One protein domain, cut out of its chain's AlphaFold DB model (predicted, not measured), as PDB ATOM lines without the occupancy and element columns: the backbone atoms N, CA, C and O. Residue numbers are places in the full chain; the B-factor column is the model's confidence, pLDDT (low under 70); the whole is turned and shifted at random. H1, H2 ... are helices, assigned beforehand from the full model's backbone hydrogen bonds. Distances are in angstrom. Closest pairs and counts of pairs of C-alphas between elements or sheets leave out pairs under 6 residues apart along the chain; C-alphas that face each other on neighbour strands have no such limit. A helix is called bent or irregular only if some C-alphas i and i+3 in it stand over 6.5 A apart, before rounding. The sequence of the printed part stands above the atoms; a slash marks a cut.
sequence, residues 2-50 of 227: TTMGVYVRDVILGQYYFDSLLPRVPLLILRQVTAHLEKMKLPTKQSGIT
ATOM      1  N   THR A   2     -23.724  34.359   8.901       80.81
ATOM      2  CA  THR A   2     -25.160  34.128   8.680       80.81
ATOM      3  C   THR A   2     -25.341  33.024   7.640       80.81
ATOM      4  O   THR A   2     -24.605  32.959   6.659       80.81
ATOM      5  N   THR A   3     -26.291  32.116   7.864       88.94
ATOM      6  CA  THR A   3     -26.647  31.089   6.875       88.94
ATOM      7  C   THR A   3     -27.784  31.592   5.991       88.94
ATOM      8  O   THR A   3     -28.583  32.430   6.417       88.94
ATOM      9  N   MET A   4     -27.903  31.050   4.776       90.56
ATOM     10  CA  MET A   4     -28.993  31.401   3.852       90.56
ATOM     11  C   MET A   4     -30.378  31.243   4.506       90.56
ATOM     12  O   MET A   4     -31.264  32.069   4.314       90.56
ATOM     13  N   GLY A   5     -30.553  30.225   5.356       88.12
ATOM     14  CA  GLY A   5     -31.807  30.008   6.082       88.12
ATOM     15  C   GLY A   5     -32.145  31.107   7.095       88.12
ATOM     16  O   GLY A   5     -33.321  31.349   7.352       88.12
ATOM     17  N   VAL A   6     -31.142  31.790   7.655       87.38
ATOM     18  CA  VAL A   6     -31.352  32.945   8.540       87.38
ATOM     19  C   VAL A   6     -31.768  34.171   7.727       87.38
ATOM     20  O   VAL A   6     -32.760  34.802   8.068       87.38
ATOM     21  N   TYR A   7     -31.095  34.428   6.600       87.44
ATOM     22  CA  TYR A   7     -31.455  35.507   5.669       87.44
ATOM     23  C   TYR A   7     -32.916  35.400   5.212       87.44
ATOM     24  O   TYR A   7     -33.693  36.338   5.369       87.44
ATOM     25  N   VAL A   8     -33.320  34.229   4.709       89.44
ATOM     26  CA  VAL A   8     -34.684  34.015   4.199       89.44
ATOM     27  C   VAL A   8     -35.723  34.176   5.308       89.44
ATOM     28  O   VAL A   8     -36.781  34.760   5.085       89.44
ATOM     29  N   ARG A   9     -35.428  33.694   6.521       88.81
ATOM     30  CA  ARG A   9     -36.317  33.871   7.673       88.81
ATOM     31  C   ARG A   9     -36.533  35.347   7.985       88.81
ATOM     32  O   ARG A   9     -37.673  35.750   8.183       88.81
ATOM     33  N   ASP A  10     -35.462  36.124   8.037       87.38
ATOM     34  CA  ASP A  10     -35.523  37.528   8.438       87.38
ATOM     35  C   ASP A  10     -36.226  38.389   7.383       87.38
ATOM     36  O   ASP A  10     -36.982  39.286   7.740       87.38
ATOM     37  N   VAL A  11     -36.081  38.055   6.097       88.75
ATOM     38  CA  VAL A  11     -36.841  38.681   5.001       88.75
ATOM     39  C   VAL A  11     -38.337  38.357   5.082       88.75
ATOM     40  O   VAL A  11     -39.170  39.205   4.777       88.75
ATOM     41  N   ILE A  12     -38.703  37.133   5.477       88.50
ATOM     42  CA  ILE A  12     -40.113  36.715   5.539       88.50
ATOM     43  C   ILE A  12     -40.797  37.222   6.811       88.50
ATOM     44  O   ILE A  12     -41.962  37.613   6.766       88.50
ATOM     45  N   LEU A  13     -40.109  37.169   7.954       88.00
ATOM     46  CA  LEU A  13     -40.677  37.493   9.266       88.00
ATOM     47  C   LEU A  13     -40.478  38.961   9.657       88.00
ATOM     48  O   LEU A  13     -41.246  39.483  10.466       88.00
ATOM     49  N   GLY A  14     -39.458  39.618   9.110       84.31
ATOM     50  CA  GLY A  14     -39.148  41.017   9.360       84.31
ATOM     51  C   GLY A  14     -39.813  41.939   8.342       84.31
ATOM     52  O   GLY A  14     -39.889  41.648   7.153       84.31
ATOM     53  N   GLN A  15     -40.275  43.101   8.804       85.06
ATOM     54  CA  GLN A  15     -40.695  44.182   7.904       85.06
ATOM     55  C   GLN A  15     -39.497  45.025   7.436       85.06
ATOM     56  O   GLN A  15     -39.609  45.803   6.494       85.06
ATOM     57  N   TYR A  16     -38.355  44.906   8.108       84.62
ATOM     58  CA  TYR A  16     -37.168  45.705   7.850       84.62
ATOM     59  C   TYR A  16     -35.947  44.800   7.811       84.62
ATOM     60  O   TYR A  16     -35.683  44.079   8.774       84.62
ATOM     61  N   TYR A  17     -35.219  44.843   6.701       83.94
ATOM     62  CA  TYR A  17     -34.043  44.013   6.481       83.94
ATOM     63  C   TYR A  17     -33.028  44.774   5.622       83.94
ATOM     64  O   TYR A  17     -33.406  45.278   4.571       83.94
ATOM     65  N   PHE A  18     -31.768  44.891   6.065       77.06
ATOM     66  CA  PHE A  18     -30.715  45.708   5.417       77.06
ATOM     67  C   PHE A  18     -31.217  47.062   4.898       77.06
ATOM     68  O   PHE A  18     -31.281  47.299   3.692       77.06
ATOM     69  N   ASP A  19     -31.652  47.924   5.817       81.31
ATOM     70  CA  ASP A  19     -32.147  49.276   5.520       81.31
ATOM     71  C   ASP A  19     -33.312  49.369   4.526       81.31
ATOM     72  O   ASP A  19     -33.754  50.452   4.146       81.31
ATOM     73  N   SER A  20     -33.881  48.219   4.171       84.81
ATOM     74  CA  SER A  20     -34.983  48.094   3.240       84.81
ATOM     75  C   SER A  20     -36.254  47.790   4.012       84.81
ATOM     76  O   SER A  20     -36.348  46.804   4.749       84.81
ATOM     77  N   LEU A  21     -37.257  48.646   3.823       88.25
ATOM     78  CA  LEU A  21     -38.602  48.406   4.318       88.25
ATOM     79  C   LEU A  21     -39.335  47.497   3.329       88.25
ATOM     80  O   LEU A  21     -39.704  47.912   2.230       88.25
ATOM     81  N   LEU A  22     -39.549  46.253   3.735       86.44
ATOM     82  CA  LEU A  22     -40.263  45.259   2.953       86.44
ATOM     83  C   LEU A  22     -41.781  45.505   3.017       86.44
ATOM     84  O   LEU A  22     -42.302  46.010   4.025       86.44
ATOM     85  N   PRO A  23     -42.525  45.156   1.951       88.62
ATOM     86  CA  PRO A  23     -43.978  45.226   1.967       88.62
ATOM     87  C   PRO A  23     -44.540  44.319   3.061       88.62
ATOM     88  O   PRO A  23     -44.016  43.245   3.355       88.62
ATOM     89  N   ARG A  24     -45.645  44.750   3.671       86.25
ATOM     90  CA  ARG A  24     -46.267  43.999   4.763       86.25
ATOM     91  C   ARG A  24     -46.842  42.683   4.253       86.25
ATOM     92  O   ARG A  24     -47.812  42.677   3.498       86.25
ATOM     93  N   VAL A  25     -46.287  41.579   4.741       87.94
ATOM     94  CA  VAL A  25     -46.863  40.245   4.561       87.94
ATOM     95  C   VAL A  25     -48.137  40.136   5.416       87.94
ATOM     96  O   VAL A  25     -48.114  40.497   6.597       87.94
ATOM     97  N   PRO A  26     -49.262  39.645   4.863       92.62
ATOM     98  CA  PRO A  26     -50.477  39.396   5.631       92.62
ATOM     99  C   PRO A  26     -50.229  38.521   6.868       92.62
ATOM    100  O   PRO A  26     -49.600  37.465   6.784       92.62
ATOM    101  N   LEU A  27     -50.797  38.915   8.012       87.88
ATOM    102  CA  LEU A  27     -50.595  38.234   9.301       87.88
ATOM    103  C   LEU A  27     -50.973  36.743   9.278       87.88
ATOM    104  O   LEU A  27     -50.370  35.949   9.995       87.88
ATOM    105  N   LEU A  28     -51.954  36.351   8.460       93.25
ATOM    106  CA  LEU A  28     -52.361  34.949   8.309       93.25
ATOM    107  C   LEU A  28     -51.216  34.081   7.778       93.25
ATOM    108  O   LEU A  28     -50.980  32.988   8.286       93.25
ATOM    109  N   ILE A  29     -50.473  34.608   6.804       91.31
ATOM    110  CA  ILE A  29     -49.341  33.921   6.184       91.31
ATOM    111  C   ILE A  29     -48.192  33.835   7.187       91.31
ATOM    112  O   ILE A  29     -47.626  32.763   7.368       91.31
ATOM    113  N   LEU A  30     -47.905  34.924   7.910       89.25
ATOM    114  CA  LEU A  30     -46.886  34.921   8.964       89.25
ATOM    115  C   LEU A  30     -47.176  33.856  10.024       89.25
ATOM    116  O   LEU A  30     -46.295  33.063  10.336       89.25
ATOM    117  N   ARG A  31     -48.419  33.772  10.512       91.75
ATOM    118  CA  ARG A  31     -48.833  32.757  11.498       91.75
ATOM    119  C   ARG A  31     -48.697  31.329  10.968       91.75
ATOM    120  O   ARG A  31     -48.316  30.432  11.715       91.75
ATOM    121  N   GLN A  32     -49.009  31.111   9.692       94.31
ATOM    122  CA  GLN A  32     -48.856  29.804   9.054       94.31
ATOM    123  C   GLN A  32     -47.378  29.412   8.930       94.31
ATOM    124  O   GLN A  32     -47.007  28.284   9.254       94.31
ATOM    125  N   VAL A  33     -46.527  30.352   8.512       92.12
ATOM    126  CA  VAL A  33     -45.080  30.146   8.402       92.12
ATOM    127  C   VAL A  33     -44.468  29.883   9.778       92.12
ATOM    128  O   VAL A  33     -43.722  28.918   9.923       92.12
ATOM    129  N   THR A  34     -44.814  30.663  10.808       91.44
ATOM    130  CA  THR A  34     -44.298  30.445  12.169       91.44
ATOM    131  C   THR A  34     -44.715  29.088  12.725       91.44
ATOM    132  O   THR A  34     -43.865  28.377  13.251       91.44
ATOM    133  N   ALA A  35     -45.972  28.670  12.531       93.75
ATOM    134  CA  ALA A  35     -46.438  27.350  12.962       93.75
ATOM    135  C   ALA A  35     -45.681  26.208  12.259       93.75
ATOM    136  O   ALA A  35     -45.352  25.191  12.873       93.75
ATOM    137  N   HIS A  36     -45.362  26.374  10.971       93.31
ATOM    138  CA  HIS A  36     -44.587  25.385  10.227       93.31
ATOM    139  C   HIS A  36     -43.122  25.329  10.695       93.31
ATOM    140  O   HIS A  36     -42.553  24.245  10.821       93.31
ATOM    141  N   LEU A  37     -42.520  26.482  10.999       91.25
ATOM    142  CA  LEU A  37     -41.173  26.564  11.567       91.25
ATOM    143  C   LEU A  37     -41.105  25.916  12.958       91.25
ATOM    144  O   LEU A  37     -40.188  25.138  13.214       91.25
ATOM    145  N   GLU A  38     -42.097  26.156  13.818       92.12
ATOM    146  CA  GLU A  38     -42.201  25.532  15.145       92.12
ATOM    147  C   GLU A  38     -42.339  24.013  15.053       92.12
ATOM    148  O   GLU A  38     -41.631  23.286  15.751       92.12
ATOM    149  N   LYS A  39     -43.178  23.517  14.131       96.00
ATOM    150  CA  LYS A  39     -43.317  22.078  13.860       96.00
ATOM    151  C   LYS A  39     -41.980  21.432  13.486       96.00
ATOM    152  O   LYS A  39     -41.714  20.298  13.878       96.00
ATOM    153  N   MET A  40     -41.132  22.152  12.752       93.00
ATOM    154  CA  MET A  40     -39.794  21.702  12.350       93.00
ATOM    155  C   MET A  40     -38.699  22.038  13.379       93.00
ATOM    156  O   MET A  40     -37.525  21.799  13.108       93.00
ATOM    157  N   LYS A  41     -39.062  22.573  14.556       91.50
ATOM    158  CA  LYS A  41     -38.143  23.018  15.622       91.50
ATOM    159  C   LYS A  41     -37.106  24.043  15.143       91.50
ATOM    160  O   LYS A  41     -35.974  24.071  15.623       91.50
ATOM    161  N   LEU A  42     -37.489  24.893  14.192       87.62
ATOM    162  CA  LEU A  42     -36.648  25.965  13.671       87.62
ATOM    163  C   LEU A  42     -36.916  27.281  14.417       87.62
ATOM    164  O   LEU A  42     -38.039  27.518  14.866       87.62
ATOM    165  N   PRO A  43     -35.917  28.173  14.533       87.00
ATOM    166  CA  PRO A  43     -36.124  29.462  15.175       87.00
ATOM    167  C   PRO A  43     -37.162  30.308  14.423       87.00
ATOM    168  O   PRO A  43     -37.109  30.430  13.200       87.00
ATOM    169  N   THR A  44     -38.073  30.926  15.170       86.00
ATOM    170  CA  THR A  44     -39.114  31.839  14.663       86.00
ATOM    171  C   THR A  44     -38.820  33.306  14.953       86.00
ATOM    172  O   THR A  44     -39.546  34.189  14.509       86.00
ATOM    173  N   LYS A  45     -37.751  33.586  15.701       83.31
ATOM    174  CA  LYS A  45     -37.308  34.950  15.982       83.31
ATOM    175  C   LYS A  45     -36.417  35.435  14.842       83.31
ATOM    176  O   LYS A  45     -35.515  34.705  14.422       83.31
ATOM    177  N   GLN A  46     -36.675  36.656  14.375       79.56
ATOM    178  CA  GLN A  46     -35.781  37.352  13.453       79.56
ATOM    179  C   GLN A  46     -34.394  37.487  14.099       79.56
ATOM    180  O   GLN A  46     -34.274  37.889  15.260       79.56
ATOM    181  N   SER A  47     -33.356  37.074  13.385       69.50
ATOM    182  CA  SER A  47     -32.008  36.917  13.915       69.50
ATOM    183  C   SER A  47     -31.171  38.152  13.614       69.50
ATOM    184  O   SER A  47     -30.233  38.112  12.828       69.50
ATOM    185  N   GLY A  48     -31.472  39.235  14.322       59.66
ATOM    186  CA  GLY A  48     -30.612  40.410  14.351       59.66
ATOM    187  C   GLY A  48     -31.016  41.469  13.340       59.66
ATOM    188  O   GLY A  48     -30.679  41.423  12.163       59.66
ATOM    189  N   ILE A  49     -31.659  42.498  13.869       52.06
ATOM    190  CA  ILE A  49     -31.443  43.845  13.374       52.06
ATOM    191  C   ILE A  49     -30.216  44.369  14.132       52.06
ATOM    192  O   ILE A  49     -30.205  44.438  15.363       52.06
ATOM    193  N   THR A  50     -29.139  44.676  13.418       49.66
ATOM    194  CA  THR A  50     -28.115  45.587  13.933       49.66
ATOM    195  C   THR A  50     -28.749  46.972  13.886       49.66
ATOM    196  O   THR A  50     -28.688  47.646  12.868       49.66
TER     197      THR A  50
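AT A GLANCE: This is residues 2 to 50 of the 227 residues of an uncharacterized protein of Triticum turgidum subsp. durum (UniProt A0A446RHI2). H2, the longest helix, and H1 make a loose V that is narrowest near the end of H1 and the beginning of H2, and a wide loop, residues 14 to 26, joins the two. After H2 an unnamed tail, residues 40 to 50, folds back toward H1. The printed part has 49 residues, with two named helices in the order H1, H2 and no named strand. The class is all helix, though under half of the residues, 23 of 49, are in named elements. The whole is compact, with a radius of gyration of the C-alphas of 10.7 A and spans of 30 by 25 by 14 A.

HOW THE PARTS SIT: H2, residues 27 to 39, and H1, residues 4 to 13, are close but not clearly touching, with 2 pairs of C-alphas within 8 A. Their closest C-alphas, those of Leu 30 and Leu 13, are 6.7 A apart. Their centres are 13.2 A apart. The helices run opposite ways at a steep tilt of 37 degrees, only just steep. In H1 and H2, every O i to N i+4 pair is within hydrogen-bond range. Between the helices, residues 16 to 17 pair with residues 20 to 21, antiparallel, in stretches too short to be named strands.

IN THESE COORDINATES: H2 has 13 residues and measures 18.3 A from C-alpha 27 at (-50.595, 38.234, 9.301) to C-alpha 39 at (-43.317, 22.078, 13.860). H1 has 10 residues and measures 14.2 A, from C-alpha 4 at (-28.993, 31.401, 3.852) to C-alpha 13. Neither helix is bent.

THE WHOLE: The two C-alphas farthest apart, those of Asp 19 and Lys 39, are 30.6 A apart. The C-alphas of Thr 2 and Thr 50, the first and last printed, are 12.9 A apart. The printed part has no cut. The link from H1 to H2, 13 residues, is long. The mean pLDDT of the printed part is 85.8, and residues 47 to 50 are under 70.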